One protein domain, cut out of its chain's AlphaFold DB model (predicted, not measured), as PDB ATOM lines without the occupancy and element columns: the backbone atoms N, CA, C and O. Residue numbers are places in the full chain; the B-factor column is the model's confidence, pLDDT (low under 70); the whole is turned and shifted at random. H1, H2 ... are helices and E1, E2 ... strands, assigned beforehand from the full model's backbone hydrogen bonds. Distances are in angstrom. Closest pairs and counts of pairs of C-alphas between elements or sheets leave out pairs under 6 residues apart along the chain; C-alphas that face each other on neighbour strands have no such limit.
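What this domain is: This is residues 70 to 128 of the 133 residues of the protein "GL10330" of Drosophila persimilis (UniProt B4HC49). A small antiparallel sheet of three short strands, in the order E1, E3, E2, has helix H1 across one face, making two layers; residues 112 to 118 of the long E2 to E3 loop stick out. The printed part has 59 residues, running E1, H1, E2, E3; its class is mixed, with under half in named elements. It is only just compact, close to loose, radius of gyration of the C-alphas 12.4 A, spanning 39 by 21 by 19 A.

Where its parts are: E1 is residues 70 to 72, 6.5 A, from C-alpha 70 at (122.807, 164.136, 295.899). E3 is residues 123 to 127, 12.7 A, ending at C-alpha 127 (119.871, 168.801, 301.651). E2 is residues 102 to 107, 14.1 A. H1 is residues 83 to 93, 15.4 A.

How they stand to each other: E3 is antiparallel to E1, with N 70 and O 125 2.8 A apart. E2 and E3 form a hairpin, with N 124 and O 106 2.8 A apart. H1 is on the sheet, height 9.1 A, over E3 and across the strands at 73 degrees to E3 on the local plane; its closest C-alphas to E2 are Leu 83 and Ile 105, 6.8 A. Every O i to N i+4 pair in H1 is within hydrogen-bond range. E1, H1 and E2 form a split strand-helix-strand unit, two same-way strands with E3 between them; its crossover is right-handed.

The domain as a whole: The farthest C-alphas, Thr 97 and Asn 113, are 39.2 A apart. The printed part has no cut. The E2 to E3 link is long; residues 109 to 120 have pLDDT under 70.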
ATOM      1  N   LEU A  70     122.981 164.433 297.313       87.81
ATOM      2  CA  LEU A  70     122.807 164.136 295.899       87.81
ATOM      3  C   LEU A  70     124.090 164.454 295.127       87.81
ATOM      4  O   LEU A  70     124.787 165.429 295.419       87.81
ATOM      5  N   ARG A  71     124.370 163.630 294.114       89.50
ATOM      6  CA  ARG A  71     125.417 163.847 293.113       89.50
ATOM      7  C   ARG A  71     124.771 164.108 291.766       89.50
ATOM      8  O   ARG A  71     124.010 163.273 291.289       89.50
ATOM      9  N   ILE A  72     125.086 165.246 291.161       89.00
ATOM     10  CA  ILE A  72     124.586 165.618 289.839       89.00
ATOM     11  C   ILE A  72     125.759 165.584 288.867       89.00
ATOM     12  O   ILE A  72     126.767 166.270 289.056       89.00
ATOM     13  N   HIS A  73     125.612 164.753 287.842       87.44
ATOM     14  CA  HIS A  73     126.587 164.537 286.781       87.44
ATOM     15  C   HIS A  73     126.114 165.203 285.483       87.44
ATOM     16  O   HIS A  73     124.918 165.426 285.309       87.44
ATOM     17  N   GLY A  74     127.047 165.492 284.569       83.50
ATOM     18  CA  GLY A  74     126.726 166.007 283.229       83.50
ATOM     19  C   GLY A  74     126.241 167.457 283.201       83.50
ATOM     20  O   GLY A  74     125.538 167.844 282.272       83.50
ATOM     21  N   VAL A  75     126.575 168.250 284.225       85.12
ATOM     22  CA  VAL A  75     126.348 169.701 284.223       85.12
ATOM     23  C   VAL A  75     127.674 170.385 283.892       85.12
ATOM     24  O   VAL A  75     128.557 170.391 284.759       85.12
ATOM     25  N   PRO A  76     127.822 170.989 282.699       83.31
ATOM     26  CA  PRO A  76     129.042 171.685 282.308       83.31
ATOM     27  C   PRO A  76     129.432 172.769 283.310       83.31
ATOM     28  O   PRO A  76     128.566 173.401 283.922       83.31
ATOM     29  N   TYR A  77     130.734 172.973 283.509       83.50
ATOM     30  CA  TYR A  77     131.235 174.057 284.355       83.50
ATOM     31  C   TYR A  77     131.119 175.405 283.643       83.50
ATOM     32  O   TYR A  77     131.516 175.535 282.486       83.50
ATOM     33  N   VAL A  78     130.633 176.417 284.363       83.81
ATOM     34  CA  VAL A  78     130.597 177.806 283.896       83.81
ATOM     35  C   VAL A  78     131.101 178.708 285.017       83.81
ATOM     36  O   VAL A  78     130.651 178.614 286.159       83.81
ATOM     37  N   GLU A  79     132.039 179.596 284.701       81.88
ATOM     38  CA  GLU A  79     132.564 180.554 285.672       81.88
ATOM     39  C   GLU A  79     131.452 181.491 286.183       81.88
ATOM     40  O   GLU A  79     130.631 181.986 285.412       81.88
ATOM     41  N   GLY A  80     131.398 181.714 287.501       84.12
ATOM     42  CA  GLY A  80     130.371 182.554 288.133       84.12
ATOM     43  C   GLY A  80     128.976 181.920 288.226       84.12
ATOM     44  O   GLY A  80     127.998 182.614 288.517       84.12
ATOM     45  N   GLU A  81     128.851 180.613 287.991       85.94
ATOM     46  CA  GLU A  81     127.568 179.919 288.056       85.94
ATOM     47  C   GLU A  81     126.900 179.964 289.441       85.94
ATOM     48  O   GLU A  81     127.529 179.895 290.499       85.94
ATOM     49  N   LYS A  82     125.567 180.004 289.433       92.31
ATOM     50  CA  LYS A  82     124.745 179.940 290.646       92.31
ATOM     51  C   LYS A  82     124.220 178.519 290.830       92.31
ATOM     52  O   LYS A  82     123.090 178.226 290.447       92.31
ATOM     53  N   LEU A  83     125.009 177.645 291.457       92.06
ATOM     54  CA  LEU A  83     124.670 176.219 291.630       92.06
ATOM     55  C   LEU A  83     123.279 175.983 292.246       92.06
ATOM     56  O   LEU A  83     122.544 175.105 291.799       92.06
ATOM     57  N   LYS A  84     122.876 176.798 293.232       92.31
ATOM     58  CA  LYS A  84     121.535 176.725 293.844       92.31
ATOM     59  C   LYS A  84     120.418 176.966 292.825       92.31
ATOM     60  O   LYS A  84     119.387 176.311 292.882       92.31
ATOM     61  N   HIS A  85     120.626 177.884 291.882       92.81
ATOM     62  CA  HIS A  85     119.659 178.150 290.822       92.81
ATOM     63  C   HIS A  85     119.574 176.980 289.836       92.81
ATOM     64  O   HIS A  85     118.472 176.568 289.493       92.81
ATOM     65  N   ILE A  86     120.716 176.394 289.457       91.88
ATOM     66  CA  ILE A  86     120.764 175.193 288.606       91.88
ATOM     67  C   ILE A  86     119.982 174.047 289.256       91.88
ATOM     68  O   ILE A  86     119.115 173.455 288.617       91.88
ATOM     69  N   PHE A  87     120.237 173.769 290.538       92.69
ATOM     70  CA  PHE A  87     119.511 172.736 291.277       92.69
ATOM     71  C   PHE A  87     118.008 173.022 291.356       92.69
ATOM     72  O   PHE A  87     117.204 172.146 291.052       92.69
ATOM     73  N   ASN A  88     117.618 174.252 291.698       92.38
ATOM     74  CA  ASN A  88     116.206 174.620 291.768       92.38
ATOM     75  C   ASN A  88     115.511 174.440 290.413       92.38
ATOM     76  O   ASN A  88     114.413 173.897 290.371       92.38
ATOM     77  N   ASN A  89     116.156 174.828 289.310       91.62
ATOM     78  CA  ASN A  89     115.612 174.629 287.967       91.62
ATOM     79  C   ASN A  89     115.482 173.140 287.619       91.62
ATOM     80  O   ASN A  89     114.485 172.749 287.022       91.62
ATOM     81  N   LEU A  90     116.436 172.296 288.032       90.50
ATOM     82  CA  LEU A  90     116.315 170.842 287.886       90.50
ATOM     83  C   LEU A  90     115.104 170.298 288.657       90.50
ATOM     84  O   LEU A  90     114.342 169.510 288.104       90.50
ATOM     85  N   CYS A  91     114.879 170.748 289.896       91.31
ATOM     86  CA  CYS A  91     113.688 170.374 290.664       91.31
ATOM     87  C   CYS A  91     112.394 170.823 289.975       91.31
ATOM     88  O   CYS A  91     111.459 170.029 289.885       91.31
ATOM     89  N   LEU A  92     112.355 172.050 289.441       91.62
ATOM     90  CA  LEU A  92     111.212 172.562 288.678       91.62
ATOM     91  C   LEU A  92     110.908 171.684 287.457       91.62
ATOM     92  O   LEU A  92     109.759 171.294 287.267       91.62
ATOM     93  N   SER A  93     111.927 171.315 286.676       90.81
ATOM     94  CA  SER A  93     111.777 170.441 285.502       90.81
ATOM     95  C   SER A  93     111.277 169.037 285.850       90.81
ATOM     96  O   SER A  93     110.639 168.385 285.027       90.81
ATOM     97  N   LEU A  94     111.546 168.568 287.070       89.06
ATOM     98  CA  LEU A  94     111.045 167.298 287.602       89.06
ATOM     99  C   LEU A  94     109.671 167.437 288.284       89.06
ATOM    100  O   LEU A  94     109.237 166.514 288.969       89.06
ATOM    101  N   ASN A  95     108.987 168.577 288.120       89.56
ATOM    102  CA  ASN A  95     107.725 168.915 288.786       89.56
ATOM    103  C   ASN A  95     107.797 168.863 290.321       89.56
ATOM    104  O   ASN A  95     106.785 168.667 290.996       89.56
ATOM    105  N   HIS A  96     108.982 169.069 290.896       82.12
ATOM    106  CA  HIS A  96     109.178 169.065 292.337       82.12
ATOM    107  C   HIS A  96     109.193 170.503 292.870       82.12
ATOM    108  O   HIS A  96     110.225 171.177 292.901       82.12
ATOM    109  N   THR A  97     108.004 170.982 293.252       81.50
ATOM    110  CA  THR A  97     107.782 172.316 293.828       81.50
ATOM    111  C   THR A  97     107.118 172.223 295.206       81.50
ATOM    112  O   THR A  97     106.130 171.503 295.344       81.50
ATOM    113  N   PRO A  98     107.616 172.955 296.221       83.12
ATOM    114  CA  PRO A  98     108.844 173.761 296.219       83.12
ATOM    115  C   PRO A  98     110.119 172.896 296.148       83.12
ATOM    116  O   PRO A  98     110.102 171.720 296.501       83.12
ATOM    117  N   ALA A  99     111.232 173.484 295.694       86.31
ATOM    118  CA  ALA A  99     112.521 172.792 295.680       86.31
ATOM    119  C   ALA A  99     112.974 172.450 297.119       86.31
ATOM    120  O   ALA A  99     112.760 173.266 298.023       86.31
ATOM    121  N   PRO A 100     113.625 171.292 297.347       87.62
ATOM    122  CA  PRO A 100     114.121 170.912 298.667       87.62
ATOM    123  C   PRO A 100     115.093 171.943 299.256       87.62
ATOM    124  O   PRO A 100     115.907 172.530 298.538       87.62
ATOM    125  N   ALA A 101     115.044 172.137 300.576       88.31
ATOM    126  CA  ALA A 101     115.957 173.041 301.268       88.31
ATOM    127  C   ALA A 101     117.401 172.515 301.200       88.31
ATOM    128  O   ALA A 101     117.678 171.347 301.477       88.31
ATOM    129  N   ILE A 102     118.329 173.388 300.803       90.31
ATOM    130  CA  ILE A 102     119.735 173.046 300.568       90.31
ATOM    131  C   ILE A 102     120.572 173.563 301.732       90.31
ATOM    132  O   ILE A 102     120.653 174.774 301.933       90.31
ATOM    133  N   LYS A 103     121.265 172.651 302.417       89.69
ATOM    134  CA  LYS A 103     122.251 172.972 303.451       89.69
ATOM    135  C   LYS A 103     123.572 173.436 302.842       89.69
ATOM    136  O   LYS A 103     124.164 174.406 303.299       89.69
ATOM    137  N   GLU A 104     124.055 172.722 301.828       91.62
ATOM    138  CA  GLU A 104     125.337 173.009 301.179       91.62
ATOM    139  C   GLU A 104     125.299 172.568 299.714       91.62
ATOM    140  O   GLU A 104     124.740 171.518 299.396       91.62
ATOM    141  N   ILE A 105     125.906 173.339 298.814       93.06
ATOM    142  CA  ILE A 105     126.036 172.968 297.402       93.06
ATOM    143  C   ILE A 105     127.382 173.434 296.854       93.06
ATOM    144  O   ILE A 105     127.746 174.598 297.006       93.06
ATOM    145  N   TYR A 106     128.130 172.522 296.238       90.94
ATOM    146  CA  TYR A 106     129.470 172.799 295.718       90.94
ATOM    147  C   TYR A 106     129.843 171.835 294.596       90.94
ATOM    148  O   TYR A 106     129.278 170.749 294.476       90.94
ATOM    149  N   ARG A 107     130.836 172.204 293.785       88.00
ATOM    150  CA  ARG A 107     131.440 171.283 292.818       88.00
ATOM    151  C   ARG A 107     132.581 170.495 293.440       88.00
ATOM    152  O   ARG A 107     133.457 171.056 294.095       88.00
ATOM    153  N   MET A 108     132.593 169.189 293.204       84.44
ATOM    154  CA  MET A 108     133.754 168.354 293.476       84.44
ATOM    155  C   MET A 108     134.794 168.561 292.377       84.44
ATOM    156  O   MET A 108     134.590 168.169 291.231       84.44
ATOM    157  N   ASN A 109     135.940 169.129 292.750       68.06
ATOM    158  CA  ASN A 109     137.120 169.144 291.892       68.06
ATOM    159  C   ASN A 109     137.723 167.735 291.832       68.06
ATOM    160  O   ASN A 109     138.472 167.326 292.721       68.06
ATOM    161  N   LEU A 110     137.399 166.990 290.778       58.31
ATOM    162  CA  LEU A 110     138.094 165.756 290.426       58.31
ATOM    163  C   LEU A 110     139.465 166.130 289.843       58.31
ATOM    164  O   LEU A 110     139.586 166.432 288.666       58.31
ATOM    165  N   ASN A 111     140.493 166.119 290.695       52.25
ATOM    166  CA  ASN A 111     141.912 166.289 290.356       52.25
ATOM    167  C   ASN A 111     142.328 167.625 289.704       52.25
ATOM    168  O   ASN A 111     142.222 167.826 288.499       52.25
ATOM    169  N   LYS A 112     143.026 168.466 290.483       51.75
ATOM    170  CA  LYS A 112     143.736 169.674 290.000       51.75
ATOM    171  C   LYS A 112     144.836 169.391 288.952       51.75
ATOM    172  O   LYS A 112     145.349 170.326 288.348       51.75
ATOM    173  N   ASN A 113     145.200 168.122 288.739       48.75
ATOM    174  CA  ASN A 113     146.287 167.699 287.847       48.75
ATOM    175  C   ASN A 113     145.830 167.295 286.435       48.75
ATOM    176  O   ASN A 113     146.672 167.087 285.565       48.75
ATOM    177  N   LEU A 114     144.524 167.202 286.173       49.47
ATOM    178  CA  LEU A 114     143.997 166.913 284.840       49.47
ATOM    179  C   LEU A 114     143.481 168.212 284.228       49.47
ATOM    180  O   LEU A 114     142.314 168.557 284.364       49.47
ATOM    181  N   ARG A 115     144.365 168.932 283.526       45.78
ATOM    182  CA  ARG A 115     144.013 170.174 282.811       45.78
ATOM    183  C   ARG A 115     142.906 169.982 281.755       45.78
ATOM    184  O   ARG A 115     142.389 170.972 281.263       45.78
ATOM    185  N   HIS A 116     142.564 168.735 281.412       47.75
ATOM    186  CA  HIS A 116     141.582 168.361 280.389       47.75
ATOM    187  C   HIS A 116     140.832 167.072 280.781       47.75
ATOM    188  O   HIS A 116     140.794 166.108 280.020       47.75
ATOM    189  N   SER A 117     140.276 167.001 281.996       46.38
ATOM    190  CA  SER A 117     139.297 165.945 282.284       46.38
ATOM    191  C   SER A 117     138.033 166.225 281.467       46.38
ATOM    192  O   SER A 117     137.350 167.210 281.716       46.38
ATOM    193  N   ILE A 118     137.723 165.352 280.505       52.56
ATOM    194  CA  ILE A 118     136.504 165.385 279.668       52.56
ATOM    195  C   ILE A 118     135.234 165.142 280.518       52.56
ATOM    196  O   ILE A 118     134.110 165.253 280.042       52.56
ATOM    197  N   VAL A 119     135.400 164.795 281.797       56.66
ATOM    198  CA  VAL A 119     134.303 164.564 282.734       56.66
ATOM    199  C   VAL A 119     133.968 165.870 283.444       56.66
ATOM    200  O   VAL A 119     134.768 166.352 284.251       56.66
ATOM    201  N   ASP A 120     132.784 166.414 283.155       65.12
ATOM    202  CA  ASP A 120     132.242 167.589 283.835       65.12
ATOM    203  C   ASP A 120     132.293 167.423 285.368       65.12
ATOM    204  O   ASP A 120     131.950 166.353 285.892       65.12
ATOM    205  N   PRO A 121     132.699 168.461 286.121       74.06
ATOM    206  CA  PRO A 121     132.829 168.370 287.570       74.06
ATOM    207  C   PRO A 121     131.476 168.103 288.241       74.06
ATOM    208  O   PRO A 121     130.494 168.804 287.999       74.06
ATOM    209  N   ILE A 122     131.433 167.112 289.134       86.50
ATOM    210  CA  ILE A 122     130.206 166.673 289.816       86.50
ATOM    211  C   ILE A 122     129.717 167.771 290.764       86.50
ATOM    212  O   ILE A 122     130.489 168.261 291.590       86.50
ATOM    213  N   ILE A 123     128.430 168.114 290.708       90.19
ATOM    214  CA  ILE A 123     127.804 168.976 291.718       90.19
ATOM    215  C   ILE A 123     127.340 168.095 292.882       90.19
ATOM    216  O   ILE A 123     126.544 167.173 292.706       90.19
ATOM    217  N   MET A 124     127.837 168.390 294.079       91.75
ATOM    218  CA  MET A 124     127.361 167.833 295.341       91.75
ATOM    219  C   MET A 124     126.290 168.749 295.921       91.75
ATOM    220  O   MET A 124     126.546 169.935 296.122       91.75
ATOM    221  N   VAL A 125     125.122 168.198 296.250       91.44
ATOM    222  CA  VAL A 125     124.046 168.912 296.954       91.44
ATOM    223  C   VAL A 125     123.765 168.193 298.265       91.44
ATOM    224  O   VAL A 125     123.390 167.026 298.259       91.44
ATOM    225  N   LYS A 126     123.949 168.866 299.398       90.25
ATOM    226  CA  LYS A 126     123.534 168.380 300.717       90.25
ATOM    227  C   LYS A 126     122.231 169.071 301.082       90.25
ATOM    228  O   LYS A 126     122.195 170.296 301.205       90.25
ATOM    229  N   LEU A 127     121.173 168.292 301.245       88.25
ATOM    230  CA  LEU A 127     119.871 168.801 301.651       88.25
ATOM    231  C   LEU A 127     119.838 169.027 303.164       88.25
ATOM    232  O   LEU A 127     120.600 168.418 303.923       88.25
ATOM    233  N   GLU A 128     118.979 169.941 303.599       84.31
ATOM    234  CA  GLU A 128     118.656 170.070 305.014       84.31
ATOM    235  C   GLU A 128     117.971 168.798 305.521       84.31
ATOM    236  O   GLU A 128     117.349 168.045 304.770       84.31
TER     237      GLU A 128